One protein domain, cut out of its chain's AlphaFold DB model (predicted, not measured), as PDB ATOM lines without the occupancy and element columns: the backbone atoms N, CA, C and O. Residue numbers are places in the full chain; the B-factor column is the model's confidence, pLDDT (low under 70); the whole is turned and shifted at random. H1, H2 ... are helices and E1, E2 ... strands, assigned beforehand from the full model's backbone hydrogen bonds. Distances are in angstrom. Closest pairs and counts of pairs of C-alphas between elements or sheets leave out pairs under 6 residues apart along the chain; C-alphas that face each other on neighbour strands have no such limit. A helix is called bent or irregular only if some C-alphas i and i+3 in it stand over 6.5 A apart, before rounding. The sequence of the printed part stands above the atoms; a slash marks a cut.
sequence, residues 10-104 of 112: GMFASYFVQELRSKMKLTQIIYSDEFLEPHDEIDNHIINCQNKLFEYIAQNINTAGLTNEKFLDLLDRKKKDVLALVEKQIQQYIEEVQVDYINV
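This is residues 10 to 104 of the 112 residues of an uncharacterized protein of Flavobacterium sp. F52 (UniProt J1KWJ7). A slim rod of three helices has a small two-stranded ribbon, E1 and E2, at one end. H1 and H2 lie side by side; the bent H3 reaches from the other end with arm H3a, then turns into H3b, beside H1. The printed part has 95 residues, in the order H1, E1, H2, H3, E2, mostly helix, with a parallel sheet E1 E2. It is loose, with a radius of gyration of the C-alphas of 16.5 A and spans of 55 by 26 by 17 A.

H1, residues 10 to 21, begins at C-alpha 10 (12.640, 13.981, -40.174). E1 is residues 25 to 30. H2, residues 40 to 59, is 28.5 A long. H3, residues 68 to 96, was assigned as one helix by its hydrogen bonds but is bent: C-alphas 85 and 88 are 7.5 A apart. Its arms are H3a, residues 68 to 85, 25.8 A long, and H3b, residues 88 to 96. E2, residues 98 to 103, ends at C-alpha 103 (3.791, 31.187, -4.883).

H1 touches H2 at a shallow tilt of 31 degrees, opposite ways, closest at the C-alphas of Phe 16 and Leu 53, 5.9 A. H1 touches H3a only at their ends, C-alphas 13 and 82 being closest at 5.8 A. With residues 17 to 21 alone H1 touches H3b, closest at C-alphas 17 and 89, 7.0 A. H3a and H3b stand at a steep tilt of 55 degrees. With residues 54 to 58 alone H2 touches H3a, closest at C-alphas 58 and 75, 6.4 A. E1 and E2 are parallel, with N 28 and O 100 2.9 A apart, within hydrogen-bond range. E1, H2, H3 and E2 form a strand-helix-strand unit, two parallel neighbour strands with helices between, its crossover right-handed. In H1, H2, H3a and H3b every O i to N i+4 pair is within hydrogen-bond range.

The C-alphas farthest apart, Ser 32 and Gly 65, are 55.0 A apart. The printed part has no cut and no long link. Residues 32 to 39 are under pLDDT 70.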
ATOM      1  N   GLY A  10      12.269  14.696 -41.402       89.81
ATOM      2  CA  GLY A  10      12.640  13.981 -40.174       89.81
ATOM      3  C   GLY A  10      13.791  14.619 -39.382       89.81
ATOM      4  O   GLY A  10      13.847  14.463 -38.166       89.81
ATOM      5  N   MET A  11      14.684  15.376 -40.032       93.50
ATOM      6  CA  MET A  11      15.769  16.086 -39.341       93.50
ATOM      7  C   MET A  11      15.250  17.340 -38.631       93.50
ATOM      8  O   MET A  11      15.641  17.596 -37.498       93.50
ATOM      9  N   PHE A  12      14.313  18.069 -39.246       95.56
ATOM     10  CA  PHE A  12      13.606  19.175 -38.594       95.56
ATOM     11  C   PHE A  12      12.792  18.693 -37.386       95.56
ATOM     12  O   PHE A  12      12.859  19.296 -36.319       95.56
ATOM     13  N   ALA A  13      12.088  17.566 -37.529       95.31
ATOM     14  CA  ALA A  13      11.361  16.946 -36.423       95.31
ATOM     15  C   ALA A  13      12.305  16.525 -35.284       95.31
ATOM     16  O   ALA A  13      12.028  16.789 -34.119       95.31
ATOM     17  N   SER A  14      13.453  15.924 -35.617       96.44
ATOM     18  CA  SER A  14      14.461  15.525 -34.624       96.44
ATOM     19  C   SER A  14      15.037  16.728 -33.876       96.44
ATOM     20  O   SER A  14      15.151  16.677 -32.655       96.44
ATOM     21  N   TYR A  15      15.347  17.816 -34.591       96.81
ATOM     22  CA  TYR A  15      15.778  19.080 -33.994       96.81
ATOM     23  C   TYR A  15      14.737  19.612 -32.999       96.81
ATOM     24  O   TYR A  15      15.066  19.888 -31.850       96.81
ATOM     25  N   PHE A  16      13.465  19.667 -33.402       97.88
ATOM     26  CA  PHE A  16      12.392  20.124 -32.520       97.88
ATOM     27  C   PHE A  16      12.253  19.259 -31.263       97.88
ATOM     28  O   PHE A  16      12.147  19.796 -30.168       97.88
ATOM     29  N   VAL A  17      12.292  17.928 -31.391       97.19
ATOM     30  CA  VAL A  17      12.181  17.023 -30.232       97.19
ATOM     31  C   VAL A  17      13.361  17.195 -29.269       97.19
ATOM     32  O   VAL A  17      13.168  17.111 -28.057       97.19
ATOM     33  N   GLN A  18      14.566  17.455 -29.782       97.31
ATOM     34  CA  GLN A  18      15.733  17.765 -28.952       97.31
ATOM     35  C   GLN A  18      15.559  19.086 -28.196       97.31
ATOM     36  O   GLN A  18      15.786  19.118 -26.990       97.31
ATOM     37  N   GLU A  19      15.112  20.147 -28.873       97.31
ATOM     38  CA  GLU A  19      14.819  21.434 -28.227       97.31
ATOM     39  C   GLU A  19      13.717  21.289 -27.171       97.31
ATOM     40  O   GLU A  19      13.881  21.752 -26.042       97.31
ATOM     41  N   LEU A  20      12.639  20.576 -27.499       97.00
ATOM     42  CA  LEU A  20      11.511  20.344 -26.603       97.00
ATOM     43  C   LEU A  20      11.963  19.628 -25.324       97.00
ATOM     44  O   LEU A  20      11.705  20.107 -24.225       97.00
ATOM     45  N   ARG A  21      12.724  18.535 -25.462       95.94
ATOM     46  CA  ARG A  21      13.212  17.723 -24.333       95.94
ATOM     47  C   ARG A  21      14.458  18.291 -23.645       95.94
ATOM     48  O   ARG A  21      14.933  17.700 -22.678       95.94
ATOM     49  N   SER A  22      14.986  19.430 -24.102       96.31
ATOM     50  CA  SER A  22      16.118  20.105 -23.449       96.31
ATOM     51  C   SER A  22      15.778  20.603 -22.041       96.31
ATOM     52  O   SER A  22      16.670  20.757 -21.205       96.31
ATOM     53  N   LYS A  23      14.486  20.815 -21.760       94.31
ATOM     54  CA  LYS A  23      13.956  21.166 -20.444       94.31
ATOM     55  C   LYS A  23      12.819  20.215 -20.105       94.31
ATOM     56  O   LYS A  23      11.804  20.236 -20.772       94.31
ATOM     57  N   MET A  24      12.987  19.400 -19.067       95.12
ATOM     58  CA  MET A  24      11.929  18.517 -18.538       95.12
ATOM     59  C   MET A  24      11.380  19.005 -17.190       95.12
ATOM     60  O   MET A  24      10.548  18.343 -16.575       95.12
ATOM     61  N   LYS A  25      11.888  20.146 -16.718       94.25
ATOM     62  CA  LYS A  25      11.482  20.818 -15.489       94.25
ATOM     63  C   LYS A  25      11.308  22.296 -15.792       94.25
ATOM     64  O   LYS A  25      12.227  22.911 -16.339       94.25
ATOM     65  N   LEU A  26      10.146  22.828 -15.456       92.25
ATOM     66  CA  LEU A  26       9.774  24.224 -15.627       92.25
ATOM     67  C   LEU A  26       9.368  24.799 -14.273       92.25
ATOM     68  O   LEU A  26       9.013  24.061 -13.357       92.25
ATOM     69  N   THR A  27       9.437  26.116 -14.150       89.50
ATOM     70  CA  THR A  27       9.063  26.818 -12.926       89.50
ATOM     71  C   THR A  27       8.029  27.865 -13.273       89.50
ATOM     72  O   THR A  27       8.352  28.798 -14.002       89.50
ATOM     73  N   GLN A  28       6.822  27.721 -12.737       86.06
ATOM     74  CA  GLN A  28       5.746  28.689 -12.910       86.06
ATOM     75  C   GLN A  28       5.612  29.524 -11.640       86.06
ATOM     76  O   GLN A  28       5.402  29.001 -10.543       86.06
ATOM     77  N   ILE A  29       5.779  30.835 -11.791       82.25
ATOM     78  CA  ILE A  29       5.607  31.792 -10.701       82.25
ATOM     79  C   ILE A  29       4.125  32.153 -10.636       82.25
ATOM     80  O   ILE A  29       3.543  32.532 -11.646       82.25
ATOM     81  N   ILE A  30       3.532  32.015  -9.453       75.62
ATOM     82  CA  ILE A  30       2.135  32.343  -9.183       75.62
ATOM     83  C   ILE A  30       2.088  33.599  -8.316       75.62
ATOM     84  O   ILE A  30       2.631  33.595  -7.208       75.62
ATOM     85  N   TYR A  31       1.418  34.639  -8.813       73.44
ATOM     86  CA  TYR A  31       1.062  35.849  -8.067       73.44
ATOM     87  C   TYR A  31      -0.413  35.759  -7.628       73.44
ATOM     88  O   TYR A  31      -1.255  35.279  -8.386       73.44
ATOM     89  N   SER A  32      -0.745  36.184  -6.407       66.31
ATOM     90  CA  SER A  32      -2.078  36.011  -5.789       66.31
ATOM     91  C   SER A  32      -3.214  36.738  -6.500       66.31
ATOM     92  O   SER A  32      -4.387  36.434  -6.277       66.31
ATOM     93  N   ASP A  33      -2.878  37.730  -7.309       66.00
ATOM     94  CA  ASP A  33      -3.778  38.571  -8.083       66.00
ATOM     95  C   ASP A  33      -3.890  38.149  -9.560       66.00
ATOM     96  O   ASP A  33      -4.717  38.703 -10.290       66.00
ATOM     97  N   GLU A  34      -3.148  37.124  -9.991       62.38
ATOM     98  CA  GLU A  34      -3.230  36.573 -11.345       62.38
ATOM     99  C   GLU A  34      -4.128  35.325 -11.406       62.38
ATOM    100  O   GLU A  34      -3.909  34.314 -10.738       62.38
ATOM    101  N   PHE A  35      -5.153  35.380 -12.263       57.97
ATOM    102  CA  PHE A  35      -5.848  34.182 -12.738       57.97
ATOM    103  C   PHE A  35      -4.887  33.425 -13.659       57.97
ATOM    104  O   PHE A  35      -4.745  33.786 -14.824       57.97
ATOM    105  N   LEU A  36      -4.210  32.408 -13.133       57.47
ATOM    106  CA  LEU A  36      -3.258  31.607 -13.901       57.47
ATOM    107  C   LEU A  36      -3.930  30.386 -14.519       57.47
ATOM    108  O   LEU A  36      -4.630  29.632 -13.832       57.47
ATOM    109  N   GLU A  37      -3.674  30.165 -15.809       61.25
ATOM    110  CA  GLU A  37      -3.933  28.863 -16.404       61.25
ATOM    111  C   GLU A  37      -2.839  27.882 -15.941       61.25
ATOM    112  O   GLU A  37      -1.660  28.242 -15.851       61.25
ATOM    113  N   PRO A  38      -3.192  26.627 -15.605       61.47
ATOM    114  CA  PRO A  38      -2.252  25.676 -15.013       61.47
ATOM    115  C   PRO A  38      -0.992  25.368 -15.841       61.47
ATOM    116  O   PRO A  38      -0.119  24.686 -15.322       61.47
ATOM    117  N   HIS A  39      -0.864  25.813 -17.097       67.81
ATOM    118  CA  HIS A  39       0.172  25.340 -18.025       67.81
ATOM    119  C   HIS A  39       0.902  26.440 -18.817       67.81
ATOM    120  O   HIS A  39       1.572  26.117 -19.800       67.81
ATOM    121  N   ASP A  40       0.844  27.706 -18.390       84.19
ATOM    122  CA  ASP A  40       1.446  28.826 -19.132       84.19
ATOM    123  C   ASP A  40       2.926  28.588 -19.465       84.19
ATOM    124  O   ASP A  40       3.365  28.815 -20.593       84.19
ATOM    125  N   GLU A  41       3.706  28.045 -18.527       90.31
ATOM    126  CA  GLU A  41       5.127  27.785 -18.777       90.31
ATOM    127  C   GLU A  41       5.380  26.620 -19.742       90.31
ATOM    128  O   GLU A  41       6.350  26.644 -20.510       90.31
ATOM    129  N   ILE A  42       4.505  25.610 -19.748       92.56
ATOM    130  CA  ILE A  42       4.574  24.510 -20.718       92.56
ATOM    131  C   ILE A  42       4.308  25.062 -22.121       92.56
ATOM    132  O   ILE A  42       5.103  24.817 -23.037       92.56
ATOM    133  N   ASP A  43       3.242  25.847 -22.274       92.88
ATOM    134  CA  ASP A  43       2.852  26.447 -23.548       92.88
ATOM    135  C   ASP A  43       3.920  27.423 -24.052       92.88
ATOM    136  O   ASP A  43       4.347  27.335 -25.207       92.88
ATOM    137  N   ASN A  44       4.453  28.273 -23.170       93.38
ATOM    138  CA  ASN A  44       5.560  29.179 -23.472       93.38
ATOM    139  C   ASN A  44       6.789  28.419 -23.985       93.38
ATOM    140  O   ASN A  44       7.411  28.817 -24.977       93.38
ATOM    141  N   HIS A  45       7.161  27.310 -23.342       95.94
ATOM    142  CA  HIS A  45       8.294  26.501 -23.788       95.94
ATOM    143  C   HIS A  45       8.039  25.847 -25.152       95.94
ATOM    144  O   HIS A  45       8.921  25.886 -26.017       95.94
ATOM    145  N   ILE A  46       6.839  25.308 -25.389       96.56
ATOM    146  CA  ILE A  46       6.456  24.726 -26.684       96.56
ATOM    147  C   ILE A  46       6.508  25.790 -27.787       96.56
ATOM    148  O   ILE A  46       7.138  25.555 -28.821       96.56
ATOM    149  N   ILE A  47       5.916  26.967 -27.564       96.31
ATOM    150  CA  ILE A  47       5.923  28.094 -28.510       96.31
ATOM    151  C   ILE A  47       7.360  28.516 -28.828       96.31
ATOM    152  O   ILE A  47       7.724  28.670 -29.997       96.31
ATOM    153  N   ASN A  48       8.218  28.634 -27.814       96.94
ATOM    154  CA  ASN A  48       9.628  28.965 -28.009       96.94
ATOM    155  C   ASN A  48      10.359  27.913 -28.858       96.94
ATOM    156  O   ASN A  48      11.134  28.265 -29.752       96.94
ATOM    157  N   CYS A  49      10.090  26.626 -28.636       97.69
ATOM    158  CA  CYS A  49      10.651  25.544 -29.448       97.69
ATOM    159  C   CYS A  49      10.128  25.574 -30.894       97.69
ATOM    160  O   CYS A  49      10.896  25.344 -31.832       97.69
ATOM    161  N   GLN A  50       8.849  25.897 -31.104       97.19
ATOM    162  CA  GLN A  50       8.269  26.066 -32.440       97.19
ATOM    163  C   GLN A  50       8.900  27.248 -33.184       97.19
ATOM    164  O   GLN A  50       9.275  27.102 -34.345       97.19
ATOM    165  N   ASN A  51       9.101  28.385 -32.513       97.69
ATOM    166  CA  ASN A  51       9.766  29.553 -33.097       97.69
ATOM    167  C   ASN A  51      11.190  29.217 -33.561       97.69
ATOM    168  O   ASN A  51      11.532  29.471 -34.717       97.69
ATOM    169  N   LYS A  52      11.981  28.537 -32.721       97.69
ATOM    170  CA  LYS A  52      13.318  28.048 -33.099       97.69
ATOM    171  C   LYS A  52      13.280  27.094 -34.291       97.69
ATOM    172  O   LYS A  52      14.083  27.216 -35.214       97.69
ATOM    173  N   LEU A  53      12.335  26.152 -34.310       97.25
ATOM    174  CA  LEU A  53      12.139  25.254 -35.450       97.25
ATOM    175  C   LEU A  53      11.842  26.042 -36.732       97.25
ATOM    176  O   LEU A  53      12.373  25.726 -37.794       97.25
ATOM    177  N   PHE A  54      10.988  27.057 -36.656       96.62
ATOM    178  CA  PHE A  54      10.594  27.861 -37.808       96.62
ATOM    179  C   PHE A  54      11.752  28.687 -38.362       96.62
ATOM    180  O   PHE A  54      11.909  28.758 -39.582       96.62
ATOM    181  N   GLU A  55      12.574  29.257 -37.485       97.00
ATOM    182  CA  GLU A  55      13.830  29.908 -37.858       97.00
ATOM    183  C   GLU A  55      14.785  28.913 -38.520       97.00
ATOM    184  O   GLU A  55      15.316  29.187 -39.597       97.00
ATOM    185  N   TYR A  56      14.934  27.721 -37.938       96.12
ATOM    186  CA  TYR A  56      15.787  26.673 -38.487       96.12
ATOM    187  C   TYR A  56      15.310  26.192 -39.869       96.12
ATOM    188  O   TYR A  56      16.125  25.995 -40.771       96.12
ATOM    189  N   ILE A  57      13.998  26.060 -40.092       95.38
ATOM    190  CA  ILE A  57      13.438  25.768 -41.420       95.38
ATOM    191  C   ILE A  57      13.767  26.901 -42.394       95.38
ATOM    192  O   ILE A  57      14.266  26.628 -43.484       95.38
ATOM    193  N   ALA A  58      13.518  28.156 -42.009       95.12
ATOM    194  CA  ALA A  58      13.753  29.316 -42.864       95.12
ATOM    195  C   ALA A  58      15.225  29.432 -43.297       95.12
ATOM    196  O   ALA A  58      15.496  29.656 -44.476       95.12
ATOM    197  N   GLN A  59      16.166  29.207 -42.375       94.31
ATOM    198  CA  GLN A  59      17.610  29.218 -42.645       94.31
ATOM    199  C   GLN A  59      18.055  28.117 -43.614       94.31
ATOM    200  O   GLN A  59      19.075  28.258 -44.286       94.31
ATOM    201  N   ASN A  60      17.297  27.023 -43.701       94.56
ATOM    202  CA  ASN A  60      17.633  25.881 -44.545       94.56
ATOM    203  C   ASN A  60      16.881  25.849 -45.876       94.56
ATOM    204  O   ASN A  60      17.098  24.928 -46.660       94.56
ATOM    205  N   ILE A  61      16.039  26.843 -46.173       92.56
ATOM    206  CA  ILE A  61      15.463  27.001 -47.510       92.56
ATOM    207  C   ILE A  61      16.531  27.573 -48.449       92.56
ATOM    208  O   ILE A  61      17.125  28.617 -48.186       92.56
ATOM    209  N   ASN A  62      16.742  26.918 -49.587       89.38
ATOM    210  CA  ASN A  62      17.551  27.458 -50.670       89.38
ATOM    211  C   ASN A  62      16.791  28.604 -51.348       89.38
ATOM    212  O   ASN A  62      15.864  28.376 -52.124       89.38
ATOM    213  N   THR A  63      17.197  29.835 -51.055       88.56
ATOM    214  CA  THR A  63      16.569  31.058 -51.570       88.56
ATOM    215  C   THR A  63      17.020  31.435 -52.981       88.56
ATOM    216  O   THR A  63      16.442  32.345 -53.578       88.56
ATOM    217  N   ALA A  64      18.013  30.741 -53.553       88.00
ATOM    218  CA  ALA A  64      18.539  31.061 -54.874       88.00
ATOM    219  C   ALA A  64      17.446  30.939 -55.950       88.00
ATOM    220  O   ALA A  64      16.932  29.858 -56.234       88.00
ATOM    221  N   GLY A  65      17.093  32.074 -56.559       84.31
ATOM    222  CA  GLY A  65      16.069  32.140 -57.605       84.31
ATOM    223  C   GLY A  65      14.626  31.994 -57.106       84.31
ATOM    224  O   GLY A  65      13.736  31.746 -57.920       84.31
ATOM    225  N   LEU A  66      14.371  32.132 -55.800       90.81
ATOM    226  CA  LEU A  66      13.015  32.167 -55.249       90.81
ATOM    227  C   LEU A  66      12.482  33.598 -55.155       90.81
ATOM    228  O   LEU A  66      13.196  34.526 -54.785       90.81
ATOM    229  N   THR A  67      11.192  33.762 -55.450       93.31
ATOM    230  CA  THR A  67      10.443  34.962 -55.065       93.31
ATOM    231  C   THR A  67      10.078  34.893 -53.583       93.31
ATOM    232  O   THR A  67       9.992  33.804 -53.008       93.31
ATOM    233  N   ASN A  68       9.798  36.047 -52.973       93.25
ATOM    234  CA  ASN A  68       9.353  36.113 -51.578       93.25
ATOM    235  C   ASN A  68       8.070  35.301 -51.343       93.25
ATOM    236  O   ASN A  68       7.986  34.568 -50.365       93.25
ATOM    237  N   GLU A  69       7.101  35.372 -52.260       95.31
ATOM    238  CA  GLU A  69       5.856  34.591 -52.177       95.31
ATOM    239  C   GLU A  69       6.140  33.088 -52.137       95.31
ATOM    240  O   GLU A  69       5.673  32.379 -51.250       95.31
ATOM    241  N   LYS A  70       6.999  32.602 -53.040       93.50
ATOM    242  CA  LYS A  70       7.351  31.182 -53.098       93.50
ATOM    243  C   LYS A  70       8.148  30.734 -51.872       93.50
ATOM    244  O   LYS A  70       7.998  29.594 -51.436       93.50
ATOM    245  N   PHE A  71       8.988  31.604 -51.314       93.88
ATOM    246  CA  PHE A  71       9.671  31.348 -50.047       93.88
ATOM    247  C   PHE A  71       8.670  31.182 -48.896       93.88
ATOM    248  O   PHE A  71       8.749  30.193 -48.169       93.88
ATOM    249  N   LEU A  72       7.711  32.105 -48.761       95.12
ATOM    250  CA  LEU A  72       6.689  32.054 -47.714       95.12
ATOM    251  C   LEU A  72       5.803  30.810 -47.846       95.12
ATOM    252  O   LEU A  72       5.562  30.136 -46.847       95.12
ATOM    253  N   ASP A  73       5.406  30.449 -49.067       95.06
ATOM    254  CA  ASP A  73       4.637  29.231 -49.339       95.06
ATOM    255  C   ASP A  73       5.397  27.958 -48.943       95.06
ATOM    256  O   ASP A  73       4.833  27.040 -48.343       95.06
ATOM    257  N   LEU A  74       6.688  27.876 -49.284       93.12
ATOM    258  CA  LEU A  74       7.534  26.736 -48.921       93.12
ATOM    259  C   LEU A  74       7.725  26.643 -47.409       93.12
ATOM    260  O   LEU A  74       7.668  25.544 -46.852       93.12
ATOM    261  N   LEU A  75       7.938  27.788 -46.763       94.75
ATOM    262  CA  LEU A  75       8.071  27.885 -45.322       94.75
ATOM    263  C   LEU A  75       6.786  27.417 -44.627       94.75
ATOM    264  O   LEU A  75       6.858  26.529 -43.786       94.75
ATOM    265  N   ASP A  76       5.620  27.946 -45.004       95.81
ATOM    266  CA  ASP A  76       4.329  27.588 -44.399       95.81
ATOM    267  C   ASP A  76       3.998  26.098 -44.565       95.81
ATOM    268  O   ASP A  76       3.660  25.415 -43.594       95.81
ATOM    269  N   ARG A  77       4.187  25.552 -45.773       94.38
ATOM    270  CA  ARG A  77       3.998  24.115 -46.023       94.38
ATOM    271  C   ARG A  77       4.914  23.273 -45.147       94.38
ATOM    272  O   ARG A  77       4.450  22.346 -44.492       94.38
ATOM    273  N   LYS A  78       6.206  23.615 -45.085       94.00
ATOM    274  CA  LYS A  78       7.162  22.837 -44.291       94.00
ATOM    275  C   LYS A  78       6.874  22.936 -42.794       94.00
ATOM    276  O   LYS A  78       7.005  21.927 -42.107       94.00
ATOM    277  N   LYS A  79       6.457  24.104 -42.291       95.19
ATOM    278  CA  LYS A  79       6.012  24.267 -40.899       95.19
ATOM    279  C   LYS A  79       4.881  23.295 -40.576       95.19
ATOM    280  O   LYS A  79       5.010  22.525 -39.630       95.19
ATOM    281  N   LYS A  80       3.822  23.275 -41.392       95.44
ATOM    282  CA  LYS A  80       2.670  22.374 -41.217       95.44
ATOM    283  C   LYS A  80       3.078  20.902 -41.258       95.44
ATOM    284  O   LYS A  80       2.707  20.149 -40.362       95.44
ATOM    285  N   ASP A  81       3.895  20.519 -42.240       94.38
ATOM    286  CA  ASP A  81       4.386  19.145 -42.378       94.38
ATOM    287  C   ASP A  81       5.167  18.691 -41.138       94.38
ATOM    288  O   ASP A  81       4.960  17.587 -40.640       94.38
ATOM    289  N   VAL A  82       6.089  19.521 -40.636       94.69
ATOM    290  CA  VAL A  82       6.925  19.152 -39.486       94.69
ATOM    291  C   VAL A  82       6.115  19.153 -38.193       94.69
ATOM    292  O   VAL A  82       6.288  18.230 -37.403       94.69
ATOM    293  N   LEU A  83       5.212  20.118 -37.990       94.62
ATOM    294  CA  LEU A  83       4.336  20.149 -36.814       94.62
ATOM    295  C   LEU A  83       3.465  18.892 -36.716       94.62
ATOM    296  O   LEU A  83       3.388  18.292 -35.648       94.62
ATOM    297  N   ALA A  84       2.896  18.434 -37.834       95.62
ATOM    298  CA  ALA A  84       2.126  17.191 -37.873       95.62
ATOM    299  C   ALA A  84       2.972  15.954 -37.506       95.62
ATOM    300  O   ALA A  84       2.472  15.006 -36.906       95.62
ATOM    301  N   LEU A  85       4.270  15.954 -37.832       95.69
ATOM    302  CA  LEU A  85       5.177  14.854 -37.480       95.69
ATOM    303  C   LEU A  85       5.539  14.813 -35.991       95.69
ATOM    304  O   LEU A  85       5.908  13.742 -35.506       95.69
ATOM    305  N   VAL A  86       5.490  15.954 -35.298       96.31
ATOM    306  CA  VAL A  86       5.919  16.083 -33.893       96.31
ATOM    307  C   VAL A  86       4.757  16.211 -32.907       96.31
ATOM    308  O   VAL A  86       4.992  16.252 -31.704       96.31
ATOM    309  N   GLU A  87       3.512  16.254 -33.387       96.38
ATOM    310  CA  GLU A  87       2.311  16.432 -32.561       96.38
ATOM    311  C   GLU A  87       2.244  15.422 -31.409       96.38
ATOM    312  O   GLU A  87       2.065  15.795 -30.251       96.38
ATOM    313  N   LYS A  88       2.488  14.137 -31.699       96.69
ATOM    314  CA  LYS A  88       2.504  13.090 -30.670       96.69
ATOM    315  C   LYS A  88       3.585  13.332 -29.614       96.69
ATOM    316  O   LYS A  88       3.371  13.050 -28.441       96.69
ATOM    317  N   GLN A  89       4.748  13.831 -30.016       96.94
ATOM    318  CA  GLN A  89       5.869  14.107 -29.124       96.94
ATOM    319  C   GLN A  89       5.597  15.329 -28.245       96.94
ATOM    320  O   GLN A  89       6.054  15.343 -27.108       96.94
ATOM    321  N   ILE A  90       4.833  16.310 -28.737       96.50
ATOM    322  CA  ILE A  90       4.330  17.424 -27.923       96.50
ATOM    323  C   ILE A  90       3.380  16.893 -26.846       96.50
ATOM    324  O   ILE A  90       3.576  17.199 -25.678       96.50
ATOM    325  N   GLN A  91       2.418  16.042 -27.212       96.31
ATOM    326  CA  GLN A  91       1.489  15.447 -26.240       96.31
ATOM    327  C   GLN A  91       2.227  14.636 -25.164       96.31
ATOM    328  O   GLN A  91       2.014  14.840 -23.976       96.31
ATOM    329  N   GLN A  92       3.178  13.789 -25.571       96.44
ATOM    330  CA  GLN A  92       4.023  13.044 -24.629       96.44
ATOM    331  C   GLN A  92       4.847  13.964 -23.727       96.44
ATOM    332  O   GLN A  92       5.018  13.686 -22.548       96.44
ATOM    333  N   TYR A  93       5.372  15.060 -24.271       96.56
ATOM    334  CA  TYR A  93       6.121  16.024 -23.480       96.56
ATOM    335  C   TYR A  93       5.250  16.683 -22.406       96.56
ATOM    336  O   TYR A  93       5.696  16.783 -21.270       96.56
ATOM    337  N   ILE A  94       4.017  17.079 -22.743       94.88
ATOM    338  CA  ILE A  94       3.063  17.673 -21.792       94.88
ATOM    339  C   ILE A  94       2.769  16.705 -20.635       94.88
ATOM    340  O   ILE A  94       2.692  17.128 -19.489       94.88
ATOM    341  N   GLU A  95       2.654  15.406 -20.918       94.00
ATOM    342  CA  GLU A  95       2.436  14.376 -19.892       94.00
ATOM    343  C   GLU A  95       3.673  14.113 -19.011       94.00
ATOM    344  O   GLU A  95       3.541  13.681 -17.865       94.00
ATOM    345  N   GLU A  96       4.878  14.328 -19.542       94.88
ATOM    346  CA  GLU A  96       6.142  13.964 -18.888       94.88
ATOM    347  C   GLU A  96       6.839  15.137 -18.178       94.88
ATOM    348  O   GLU A  96       7.657  14.910 -17.279       94.88
ATOM    349  N   VAL A  97       6.589  16.378 -18.602       94.62
ATOM    350  CA  VAL A  97       7.249  17.570 -18.059       94.62
ATOM    351  C   VAL A  97       6.780  17.852 -16.633       94.62
ATOM    352  O   VAL A  97       5.598  17.786 -16.310       94.62
ATOM    353  N   GLN A  98       7.724  18.189 -15.758       92.56
ATOM    354  CA  GLN A  98       7.429  18.610 -14.393       92.56
ATOM    355  C   GLN A  98       7.339  20.133 -14.330       92.56
ATOM    356  O   GLN A  98       8.225  20.823 -14.838       92.56
ATOM    357  N   VAL A  99       6.298  20.648 -13.678       89.81
ATOM    358  CA  VAL A  99       6.149  22.079 -13.390       89.81
ATOM    359  C   VAL A  99       6.188  22.271 -11.883       89.81
ATOM    360  O   VAL A  99       5.317  21.785 -11.163       89.81
ATOM    361  N   ASP A 100       7.220  22.967 -11.419       89.50
ATOM    362  CA  ASP A 100       7.334  23.420 -10.040       89.50
ATOM    363  C   ASP A 100       6.640  24.782  -9.916       89.50
ATOM    364  O   ASP A 100       6.945  25.714 -10.661       89.50
ATOM    365  N   TYR A 101       5.718  24.909  -8.965       84.50
ATOM    366  CA  TYR A 101       4.980  26.149  -8.736       84.50
ATOM    367  C   TYR A 101       5.579  26.908  -7.556       84.50
ATOM    368  O   TYR A 101       5.737  26.350  -6.469       84.50
ATOM    369  N   ILE A 102       5.899  28.184  -7.764       82.44
ATOM    370  CA  ILE A 102       6.390  29.078  -6.712       82.44
ATOM    371  C   ILE A 102       5.338  30.157  -6.482       82.44
ATOM    372  O   ILE A 102       5.146  31.019  -7.336       82.44
ATOM    373  N   ASN A 103       4.679  30.118  -5.326       78.69
ATOM    374  CA  ASN A 103       3.791  31.187  -4.883       78.69
ATOM    375  C   ASN A 103       4.622  32.274  -4.187       78.69
ATOM    376  O   ASN A 103       5.307  31.991  -3.203       78.69
ATOM    377  N   VAL A 104       4.600  33.499  -4.711       71.69
ATOM    378  CA  VAL A 104       5.414  34.603  -4.172       71.69
ATOM    379  C   VAL A 104       4.748  35.378  -3.032       71.69
ATOM    380  O   VAL A 104       5.404  36.225  -2.427       71.69
TER     381      VAL A 104